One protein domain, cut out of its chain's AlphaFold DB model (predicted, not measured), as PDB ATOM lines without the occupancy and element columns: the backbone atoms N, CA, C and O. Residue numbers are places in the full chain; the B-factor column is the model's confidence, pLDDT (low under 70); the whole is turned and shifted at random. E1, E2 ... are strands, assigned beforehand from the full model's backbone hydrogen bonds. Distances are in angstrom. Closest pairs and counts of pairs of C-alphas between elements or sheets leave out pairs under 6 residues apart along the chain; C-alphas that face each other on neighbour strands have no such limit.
ATOM      1  N   ASP A 207     104.715 109.575 171.645       91.81
ATOM      2  CA  ASP A 207     104.920 108.959 170.343       91.81
ATOM      3  C   ASP A 207     104.111 109.696 169.279       91.81
ATOM      4  O   ASP A 207     102.964 110.092 169.514       91.81
ATOM      5  N   THR A 208     104.687 109.840 168.091       92.44
ATOM      6  CA  THR A 208     104.023 110.432 166.925       92.44
ATOM      7  C   THR A 208     104.192 109.543 165.701       92.44
ATOM      8  O   THR A 208     105.224 108.891 165.542       92.44
ATOM      9  N   VAL A 209     103.164 109.516 164.849       94.31
ATOM     10  CA  VAL A 209     103.151 108.817 163.556       94.31
ATOM     11  C   VAL A 209     102.462 109.705 162.526       94.31
ATOM     12  O   VAL A 209     101.249 109.901 162.588       94.31
ATOM     13  N   THR A 210     103.226 110.239 161.581       94.31
ATOM     14  CA  THR A 210     102.765 111.178 160.549       94.31
ATOM     15  C   THR A 210     102.651 110.464 159.211       94.31
ATOM     16  O   THR A 210     103.601 109.801 158.795       94.31
ATOM     17  N   LEU A 211     101.526 110.623 158.508       95.06
ATOM     18  CA  LEU A 211     101.419 110.201 157.111       95.06
ATOM     19  C   LEU A 211     102.099 111.254 156.229       95.06
ATOM     20  O   LEU A 211     101.549 112.328 155.995       95.06
ATOM     21  N   VAL A 212     103.307 110.951 155.759       94.69
ATOM     22  CA  VAL A 212     104.135 111.865 154.953       94.69
ATOM     23  C   VAL A 212     103.582 112.009 153.534       94.69
ATOM     24  O   VAL A 212     103.647 113.085 152.951       94.69
ATOM     25  N   GLY A 213     103.019 110.931 152.987       93.69
ATOM     26  CA  GLY A 213     102.463 110.891 151.639       93.69
ATOM     27  C   GLY A 213     102.064 109.480 151.228       93.69
ATOM     28  O   GLY A 213     102.349 108.510 151.936       93.69
ATOM     29  N   THR A 214     101.436 109.359 150.063       94.69
ATOM     30  CA  THR A 214     101.195 108.072 149.400       94.69
ATOM     31  C   THR A 214     101.781 108.088 147.990       94.69
ATOM     32  O   THR A 214     102.141 109.143 147.466       94.69
ATOM     33  N   MET A 215     101.923 106.914 147.384       93.06
ATOM     34  CA  MET A 215     102.311 106.768 145.983       93.06
ATOM     35  C   MET A 215     101.738 105.483 145.390       93.06
ATOM     36  O   MET A 215     101.598 104.470 146.080       93.06
ATOM     37  N   SER A 216     101.490 105.498 144.087       91.94
ATOM     38  CA  SER A 216     101.234 104.306 143.283       91.94
ATOM     39  C   SER A 216     102.528 103.823 142.620       91.94
ATOM     40  O   SER A 216     103.202 104.591 141.935       91.94
ATOM     41  N   TYR A 217     102.845 102.538 142.761       89.81
ATOM     42  CA  TYR A 217     103.892 101.838 142.012       89.81
ATOM     43  C   TYR A 217     103.292 100.654 141.240       89.81
ATOM     44  O   TYR A 217     102.168 100.233 141.497       89.81
ATOM     45  N   ALA A 218     104.083 100.020 140.367       87.81
ATOM     46  CA  ALA A 218     103.707  98.776 139.674       87.81
ATOM     47  C   ALA A 218     103.369  97.587 140.611       87.81
ATOM     48  O   ALA A 218     102.891  96.557 140.150       87.81
ATOM     49  N   LYS A 219     103.617  97.715 141.924       86.81
ATOM     50  CA  LYS A 219     103.232  96.746 142.969       86.81
ATOM     51  C   LYS A 219     101.966  97.147 143.748       86.81
ATOM     52  O   LYS A 219     101.617  96.474 144.709       86.81
ATOM     53  N   GLY A 220     101.297  98.232 143.357       89.31
ATOM     54  CA  GLY A 220     100.147  98.807 144.056       89.31
ATOM     55  C   GLY A 220     100.483 100.084 144.832       89.31
ATOM     56  O   GLY A 220     101.504 100.733 144.591       89.31
ATOM     57  N   TRP A 221      99.589 100.456 145.747       93.06
ATOM     58  CA  TRP A 221      99.694 101.670 146.556       93.06
ATOM     59  C   TRP A 221     100.553 101.466 147.807       93.06
ATOM     60  O   TRP A 221     100.430 100.456 148.501       93.06
ATOM     61  N   PHE A 222     101.376 102.468 148.112       94.69
ATOM     62  CA  PHE A 222     102.224 102.541 149.298       94.69
ATOM     63  C   PHE A 222     101.943 103.835 150.065       94.69
ATOM     64  O   PHE A 222     101.809 104.901 149.465       94.69
ATOM     65  N   ALA A 223     101.901 103.750 151.391       95.00
ATOM     66  CA  ALA A 223     101.794 104.881 152.306       95.00
ATOM     67  C   ALA A 223     103.100 105.042 153.099       95.00
ATOM     68  O   ALA A 223     103.603 104.072 153.668       95.00
ATOM     69  N   PHE A 224     103.649 106.257 153.136       95.50
ATOM     70  CA  PHE A 224     104.870 106.584 153.873       95.50
ATOM     71  C   PHE A 224     104.551 107.150 155.251       95.50
ATOM     72  O   PHE A 224     103.903 108.192 155.367       95.50
ATOM     73  N   PHE A 225     105.086 106.514 156.286       95.19
ATOM     74  CA  PHE A 225     104.984 106.980 157.661       95.19
ATOM     75  C   PHE A 225     106.351 107.434 158.183       95.19
ATOM     76  O   PHE A 225     107.361 106.760 157.966       95.19
ATOM     77  N   ASP A 226     106.363 108.565 158.886       94.12
ATOM     78  CA  ASP A 226     107.461 109.027 159.747       94.12
ATOM     79  C   ASP A 226     106.962 109.095 161.202       94.12
ATOM     80  O   ASP A 226     105.758 109.015 161.453       94.12
ATOM     81  N   GLY A 227     107.857 109.220 162.179       92.25
ATOM     82  CA  GLY A 227     107.461 109.254 163.583       92.25
ATOM     83  C   GLY A 227     108.590 109.457 164.588       92.25
ATOM     84  O   GLY A 227     109.761 109.614 164.226       92.25
ATOM     85  N   SER A 228     108.220 109.437 165.871       90.44
ATOM     86  CA  SER A 228     109.121 109.618 167.022       90.44
ATOM     87  C   SER A 228     110.263 108.595 167.061       90.44
ATOM     88  O   SER A 228     111.415 108.961 167.294       90.44
ATOM     89  N   SER A 229     109.958 107.324 166.801       87.56
ATOM     90  CA  SER A 229     110.897 106.200 166.791       87.56
ATOM     91  C   SER A 229     111.005 105.555 165.403       87.56
ATOM     92  O   SER A 229     110.084 105.594 164.585       87.56
ATOM     93  N   SER A 230     112.155 104.937 165.113       89.50
ATOM     94  CA  SER A 230     112.448 104.322 163.805       89.50
ATOM     95  C   SER A 230     111.521 103.156 163.447       89.50
ATOM     96  O   SER A 230     111.328 102.866 162.270       89.50
ATOM     97  N   GLU A 231     110.881 102.528 164.433       90.06
ATOM     98  CA  GLU A 231     109.840 101.510 164.241       90.06
ATOM     99  C   GLU A 231     108.557 102.040 163.572       90.06
ATOM    100  O   GLU A 231     107.767 101.233 163.077       90.06
ATOM    101  N   PHE A 232     108.350 103.363 163.529       91.69
ATOM    102  CA  PHE A 232     107.251 104.015 162.807       91.69
ATOM    103  C   PHE A 232     107.676 104.574 161.441       91.69
ATOM    104  O   PHE A 232     106.818 104.878 160.618       91.69
ATOM    105  N   ARG A 233     108.985 104.651 161.165       94.25
ATOM    106  CA  ARG A 233     109.552 105.204 159.925       94.25
ATOM    107  C   ARG A 233     109.625 104.138 158.832       94.25
ATOM    108  O   ARG A 233     110.621 103.423 158.726       94.25
ATOM    109  N   LYS A 234     108.552 103.979 158.054       94.25
ATOM    110  CA  LYS A 234     108.431 102.917 157.038       94.25
ATOM    111  C   LYS A 234     107.412 103.243 155.944       94.25
ATOM    112  O   LYS A 234     106.439 103.953 156.178       94.25
ATOM    113  N   ALA A 235     107.617 102.658 154.765       93.88
ATOM    114  CA  ALA A 235     106.589 102.546 153.733       93.88
ATOM    115  C   ALA A 235     105.768 101.265 153.958       93.88
ATOM    116  O   ALA A 235     106.353 100.231 154.285       93.88
ATOM    117  N   LEU A 236     104.448 101.333 153.780       94.19
ATOM    118  CA  LEU A 236     103.506 100.233 154.021       94.19
ATOM    119  C   LEU A 236     102.508 100.072 152.879       94.19
ATOM    120  O   LEU A 236     102.124 101.051 152.243       94.19
ATOM    121  N   GLN A 237     102.060  98.841 152.664       93.94
ATOM    122  CA  GLN A 237     101.029  98.454 151.702       93.94
ATOM    123  C   GLN A 237      99.689  98.201 152.412       93.94
ATOM    124  O   GLN A 237      99.569  98.311 153.634       93.94
ATOM    125  N   LEU A 238      98.662  97.817 151.647       91.25
ATOM    126  CA  LEU A 238      97.457  97.203 152.212       91.25
ATOM    127  C   LEU A 238      97.822  96.012 153.114       91.25
ATOM    128  O   LEU A 238      98.690  95.211 152.781       91.25
ATOM    129  N   ARG A 239      97.085  95.863 154.218       92.00
ATOM    130  CA  ARG A 239      97.205  94.803 155.238       92.00
ATOM    131  C   ARG A 239      98.454  94.822 156.128       92.00
ATOM    132  O   ARG A 239      98.453  94.091 157.120       92.00
ATOM    133  N   ASP A 240      99.432  95.688 155.874       93.06
ATOM    134  CA  ASP A 240     100.538  95.932 156.809       93.06
ATOM    135  C   ASP A 240     100.061  96.602 158.113       93.06
ATOM    136  O   ASP A 240      98.998  97.227 158.155       93.06
ATOM    137  N   THR A 241     100.866  96.509 159.180       92.88
ATOM    138  CA  THR A 241     100.523  97.019 160.522       92.88
ATOM    139  C   THR A 241     101.494  98.098 161.010       92.88
ATOM    140  O   THR A 241     102.716  97.921 160.995       92.88
ATOM    141  N   ILE A 242     100.948  99.196 161.542       92.19
ATOM    142  CA  ILE A 242     101.683 100.268 162.229       92.19
ATOM    143  C   ILE A 242     100.946 100.698 163.492       92.19
ATOM    144  O   ILE A 242      99.724 100.781 163.498       92.19
ATOM    145  N   ALA A 243     101.678 100.964 164.578       87.44
ATOM    146  CA  ALA A 243     101.132 101.527 165.820       87.44
ATOM    147  C   ALA A 243     100.010 100.713 166.528       87.44
ATOM    148  O   ALA A 243      99.489 101.168 167.544       87.44
ATOM    149  N   GLY A 244      99.670  99.511 166.040       88.38
ATOM    150  CA  GLY A 244      98.516  98.706 166.478       88.38
ATOM    151  C   GLY A 244      97.323  98.710 165.504       88.38
ATOM    152  O   GLY A 244      96.306  98.084 165.786       88.38
ATOM    153  N   TYR A 245      97.446  99.383 164.357       91.62
ATOM    154  CA  TYR A 245      96.437  99.479 163.302       91.62
ATOM    155  C   TYR A 245      96.914  98.776 162.029       91.62
ATOM    156  O   TYR A 245      98.054  98.966 161.603       91.62
ATOM    157  N   GLN A 246      96.028  98.013 161.391       94.31
ATOM    158  CA  GLN A 246      96.224  97.490 160.041       94.31
ATOM    159  C   GLN A 246      95.817  98.540 158.995       94.31
ATOM    160  O   GLN A 246      94.768  99.174 159.110       94.31
ATOM    161  N   VAL A 247      96.598  98.682 157.926       94.50
ATOM    162  CA  VAL A 247      96.230  99.477 156.749       94.50
ATOM    163  C   VAL A 247      95.096  98.772 155.996       94.50
ATOM    164  O   VAL A 247      95.293  97.735 155.362       94.50
ATOM    165  N   ALA A 248      93.887  99.328 156.075       93.38
ATOM    166  CA  ALA A 248      92.686  98.784 155.441       93.38
ATOM    167  C   ALA A 248      92.472  99.309 154.012       93.38
ATOM    168  O   ALA A 248      91.850  98.628 153.200       93.38
ATOM    169  N   GLY A 249      92.985 100.503 153.704       91.31
ATOM    170  CA  GLY A 249      92.912 101.118 152.380       91.31
ATOM    171  C   GLY A 249      93.890 102.283 152.256       91.31
ATOM    172  O   GLY A 249      94.080 103.022 153.221       91.31
ATOM    173  N   ILE A 250      94.499 102.440 151.081       94.19
ATOM    174  CA  ILE A 250      95.363 103.572 150.722       94.19
ATOM    175  C   ILE A 250      94.712 104.261 149.523       94.19
ATOM    176  O   ILE A 250      94.394 103.600 148.536       94.19
ATOM    177  N   ALA A 251      94.513 105.567 149.630       92.44
ATOM    178  CA  ALA A 251      94.052 106.467 148.581       92.44
ATOM    179  C   ALA A 251      95.032 107.664 148.503       92.44
ATOM    180  O   ALA A 251      95.906 107.762 149.368       92.44
ATOM    181  N   PRO A 252      94.951 108.556 147.493       89.62
ATOM    182  CA  PRO A 252      95.976 109.582 147.266       89.62
ATOM    183  C   PRO A 252      96.259 110.453 148.500       89.62
ATOM    184  O   PRO A 252      97.400 110.536 148.960       89.62
ATOM    185  N   ASP A 253      95.200 111.018 149.085       90.94
ATOM    186  CA  ASP A 253      95.292 112.034 150.140       90.94
ATOM    187  C   ASP A 253      95.037 111.477 151.551       90.94
ATOM    188  O   ASP A 253      95.135 112.208 152.542       90.94
ATOM    189  N   ASN A 254      94.666 110.198 151.665       91.81
ATOM    190  CA  ASN A 254      94.164 109.590 152.894       91.81
ATOM    191  C   ASN A 254      94.426 108.077 152.983       91.81
ATOM    192  O   ASN A 254      94.363 107.335 152.005       91.81
ATOM    193  N   VAL A 255      94.677 107.602 154.205       94.31
ATOM    194  CA  VAL A 255      94.873 106.185 154.530       94.31
ATOM    195  C   VAL A 255      93.892 105.771 155.621       94.31
ATOM    196  O   VAL A 255      93.824 106.378 156.692       94.31
ATOM    197  N   ALA A 256      93.143 104.701 155.357       94.12
ATOM    198  CA  ALA A 256      92.236 104.089 156.315       94.12
ATOM    199  C   ALA A 256      92.989 103.066 157.177       94.12
ATOM    200  O   ALA A 256      93.473 102.046 156.681       94.12
ATOM    201  N   LEU A 257      93.042 103.322 158.482       93.62
ATOM    202  CA  LEU A 257      93.708 102.510 159.496       93.62
ATOM    203  C   LEU A 257      92.654 101.797 160.357       93.62
ATOM    204  O   LEU A 257      91.906 102.434 161.095       93.62
ATOM    205  N   ALA A 258      92.580 100.471 160.277       92.69
ATOM    206  CA  ALA A 258      91.695  99.646 161.093       92.69
ATOM    207  C   ALA A 258      92.459  99.087 162.302       92.69
ATOM    208  O   ALA A 258      93.331  98.233 162.156       92.69
ATOM    209  N   GLY A 259      92.147  99.583 163.497       87.62
ATOM    210  CA  GLY A 259      92.612  99.019 164.761       87.62
ATOM    211  C   GLY A 259      91.590  98.043 165.337       87.62
ATOM    212  O   GLY A 259      90.455  97.972 164.872       87.62
ATOM    213  N   GLU A 260      91.981  97.334 166.392       79.38
ATOM    214  CA  GLU A 260      91.150  96.327 167.072       79.38
ATOM    215  C   GLU A 260      89.809  96.885 167.591       79.38
ATOM    216  O   GLU A 260      88.789  96.205 167.533       79.38
ATOM    217  N   THR A 261      89.791  98.141 168.056       77.69
ATOM    218  CA  THR A 261      88.581  98.803 168.591       77.69
ATOM    219  C   THR A 261      88.048  99.930 167.701       77.69
ATOM    220  O   THR A 261      86.872 100.265 167.779       77.69
ATOM    221  N   ASN A 262      88.902 100.565 166.890       85.38
ATOM    222  CA  ASN A 262      88.584 101.820 166.201       85.38
ATOM    223  C   ASN A 262      89.140 101.835 164.774       85.38
ATOM    224  O   ASN A 262      90.317 101.534 164.562       85.38
ATOM    225  N   ARG A 263      88.330 102.294 163.814       89.00
ATOM    226  CA  ARG A 263      88.801 102.691 162.482       89.00
ATOM    227  C   ARG A 263      89.111 104.187 162.493       89.00
ATOM    228  O   ARG A 263      88.257 104.987 162.856       89.00
ATOM    229  N   LEU A 264      90.329 104.544 162.106       89.19
ATOM    230  CA  LEU A 264      90.793 105.918 161.943       89.19
ATOM    231  C   LEU A 264      91.051 106.190 160.460       89.19
ATOM    232  O   LEU A 264      91.465 105.301 159.716       89.19
ATOM    233  N   GLU A 265      90.842 107.430 160.041       92.44
ATOM    234  CA  GLU A 265      91.276 107.922 158.739       92.44
ATOM    235  C   GLU A 265      92.347 108.987 158.968       92.44
ATOM    236  O   GLU A 265      92.146 109.918 159.749       92.44
ATOM    237  N   LEU A 266      93.503 108.814 158.331       93.38
ATOM    238  CA  LEU A 266      94.652 109.700 158.467       93.38
ATOM    239  C   LEU A 266      94.921 110.352 157.112       93.38
ATOM    240  O   LEU A 266      95.142 109.646 156.128       93.38
ATOM    241  N   LYS A 267      94.887 111.684 157.048       94.12
ATOM    242  CA  LYS A 267      95.193 112.440 155.825       94.12
ATOM    243  C   LYS A 267      96.688 112.699 155.687       94.12
ATOM    244  O   LYS A 267      97.399 112.787 156.690       94.12
ATOM    245  N   VAL A 268      97.166 112.845 154.456       93.38
ATOM    246  CA  VAL A 268      98.549 113.251 154.173       93.38
ATOM    247  C   VAL A 268      98.846 114.581 154.879       93.38
ATOM    248  O   VAL A 268      98.007 115.479 154.921       93.38
ATOM    249  N   GLY A 269     100.013 114.671 155.521       90.81
ATOM    250  CA  GLY A 269     100.411 115.801 156.364       90.81
ATOM    251  C   GLY A 269      99.815 115.809 157.780       90.81
ATOM    252  O   GLY A 269     100.201 116.654 158.584       90.81
ATOM    253  N   THR A 270      98.916 114.880 158.130       92.12
ATOM    254  CA  THR A 270      98.372 114.758 159.498       92.12
ATOM    255  C   THR A 270      99.078 113.662 160.300       92.12
ATOM    256  O   THR A 270      99.614 112.703 159.736       92.12
ATOM    257  N   GLN A 271      99.091 113.808 161.630       92.25
ATOM    258  CA  GLN A 271      99.760 112.874 162.539       92.25
ATOM    259  C   GLN A 271      98.822 112.283 163.593       92.25
ATOM    260  O   GLN A 271      97.953 112.964 164.143       92.25
ATOM    261  N   LEU A 272      99.057 111.015 163.920       92.06
ATOM    262  CA  LEU A 272      98.610 110.392 165.156       92.06
ATOM    263  C   LEU A 272      99.610 110.709 166.273       92.06
ATOM    264  O   LEU A 272     100.821 110.703 166.057       92.06
ATOM    265  N   ARG A 273      99.099 110.924 167.482       91.44
ATOM    266  CA  ARG A 273      99.870 111.090 168.716       91.44
ATOM    267  C   ARG A 273      99.386 110.095 169.767       91.44
ATOM    268  O   ARG A 273      98.182 109.874 169.914       91.44
ATOM    269  N   ARG A 274     100.326 109.531 170.517       90.25
ATOM    270  CA  ARG A 274     100.102 108.717 171.716       90.25
ATOM    271  C   ARG A 274     100.927 109.293 172.855       90.25
ATOM    272  O   ARG A 274     102.027 109.789 172.645       90.25
ATOM    273  N   GLU A 275     100.396 109.216 174.065       89.88
ATOM    274  CA  GLU A 275     101.091 109.645 175.275       89.88
ATOM    275  C   GLU A 275     101.208 108.468 176.240       89.88
ATOM    276  O   GLU A 275     100.217 107.776 176.477       89.88
ATOM    277  N   ASP A 276     102.413 108.225 176.757       83.44
ATOM    278  CA  ASP A 276     102.752 107.218 177.771       83.44
ATOM    279  C   ASP A 276     102.193 105.805 177.481       83.44
ATOM    280  O   ASP A 276     101.803 105.066 178.383       83.44
ATOM    281  N   GLY A 277     102.131 105.423 176.198       80.25
ATOM    282  CA  GLY A 277     101.599 104.128 175.753       80.25
ATOM    283  C   GLY A 277     100.067 104.034 175.641       80.25
ATOM    284  O   GLY A 277      99.561 102.961 175.323       80.25
ATOM    285  N   GLY A 278      99.331 105.130 175.857       84.62
ATOM    286  CA  GLY A 278      97.865 105.191 175.790       84.62
ATOM    287  C   GLY A 278      97.242 105.063 174.382       84.62
ATOM    288  O   GLY A 278      97.918 104.706 173.414       84.62
ATOM    289  N   PRO A 279      95.937 105.361 174.228       86.38
ATOM    290  CA  PRO A 279      95.258 105.281 172.936       86.38
ATOM    291  C   PRO A 279      95.754 106.366 171.973       86.38
ATOM    292  O   PRO A 279      95.907 107.529 172.361       86.38
ATOM    293  N   TRP A 280      95.944 105.995 170.708       90.44
ATOM    294  CA  TRP A 280      96.303 106.928 169.643       90.44
ATOM    295  C   TRP A 280      95.153 107.882 169.318       90.44
ATOM    296  O   TRP A 280      93.984 107.494 169.290       90.44
ATOM    297  N   ARG A 281      95.500 109.142 169.055       89.75
ATOM    298  CA  ARG A 281      94.571 110.223 168.712       89.75
ATOM    299  C   ARG A 281      95.099 110.979 167.501       89.75
ATOM    300  O   ARG A 281      96.305 111.178 167.394       89.75
ATOM    301  N   LEU A 282      94.211 111.433 166.621       90.38
ATOM    302  CA  LEU A 282      94.562 112.428 165.606       90.38
ATOM    303  C   LEU A 282      94.965 113.727 166.317       90.38
ATOM    304  O   LEU A 282      94.215 114.219 167.161       90.38
ATOM    305  N   ALA A 283      96.145 114.262 166.006       84.38
ATOM    306  CA  ALA A 283      96.570 115.553 166.529       84.38
ATOM    307  C   ALA A 283      95.762 116.675 165.861       84.38
ATOM    308  O   ALA A 283      95.620 116.706 164.638       84.38
ATOM    309  N   SER A 284      95.268 117.625 166.658       72.31
ATOM    310  CA  SER A 284      94.694 118.866 166.121       72.31
ATOM    311  C   SER A 284      95.764 119.641 165.332       72.31
ATOM    312  O   SER A 284      96.925 119.589 165.737       72.31
ATOM    313  N   PRO A 285      95.450 120.406 164.266       61.91
ATOM    314  CA  PRO A 285      96.455 121.176 163.519       61.91
ATOM    315  C   PRO A 285      97.343 122.090 164.387       61.91
ATOM    316  O   PRO A 285      98.538 122.215 164.129       61.91
ATOM    317  N   ALA A 286      96.803 122.650 165.476       55.44
ATOM    318  CA  ALA A 286      97.582 123.420 166.456       55.44
ATOM    319  C   ALA A 286      98.602 122.556 167.239       55.44
ATOM    320  O   ALA A 286      99.688 123.016 167.592       55.44
TER     321      ALA A 286
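Overview. This is residues 207 to 286 of the 331 residues of an uncharacterized protein of Verrucomicrobia bacterium (UniProt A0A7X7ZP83). Two antiparallel sheets lie face to face as a small sandwich with crossed strands: a long, strongly twisted sheet, E3 E2 E1 E7, and a smaller sheet, E4 E5 E6, that covers part of one face. The hairpin of E1 and E2 reaches to one end of the longest axis, and E7 runs to the other end. The 80 printed residues include seven named strands, E1 to E7 in chain order, and no named helix; the class is all strand. The whole is compact, with a radius of gyration of the C-alphas of 11.7 A, and spans 39 by 26 by 22 A.

Arrangement. Begin with E1, residues 207 to 217, an inner strand of the larger sheet. On one side look at E2, residues 220 to 227, antiparallel at 157 degrees, with N 212 and O 224 2.8 A apart; the two form a hairpin. Beside E2 comes the edge strand E3, residues 234 to 236, where N 223 and O 236 are 2.8 A apart. E1, E2 and E3 form a meander, each strand the antiparallel neighbour of the one before. On the other side of E1 is the edge strand E7, residues 271 to 275, with N 272 and O 209 2.8 A apart. Now turn to the second meander: E4, residues 245 to 250, E5, residues 254 to 259, and E6, residues 263 to 267. N 246 and O 258 are 2.8 A apart between E4 and E5, and N 257 and O 264 are 2.8 A apart between E5 and E6. The two sheets make a sandwich, two sheets face to face: the parts that face each other are 8.9 A centre to centre, and the strands of the one stand at 56 degrees to those of the other. The closest C-alphas of E2 and E4 are those of Trp 221 and Ile 250, 6.3 A apart; those of E1 and E6 are Leu 211 and Lys 267, 6.7 A apart. E7 is apart from E4 and E5.

Along the chain. Find C-alpha 207 at (104.920, 108.959, 170.343); from there E1 runs 29.2 A to C-alpha 217 at (103.892, 101.838, 142.012). E2 returns over 23.3 A, and E3 measures 6.4 A. E4, E5 and E6 measure 13.3, 16.0 and 13.4 A. E7 runs 13.2 A and ends at C-alpha 275, (101.091, 109.645, 175.275).

Size, cuts and confidence. The C-alphas farthest apart are those of Ala 218 and Asp 276, 39.0 A. The printed part has no cut and no long link. After E7, residues 281 to 282 pair antiparallel with residues 272 to 273 of E7. The mean pLDDT of the printed part is 90.1; look for values under 70 at residues 285 to 286.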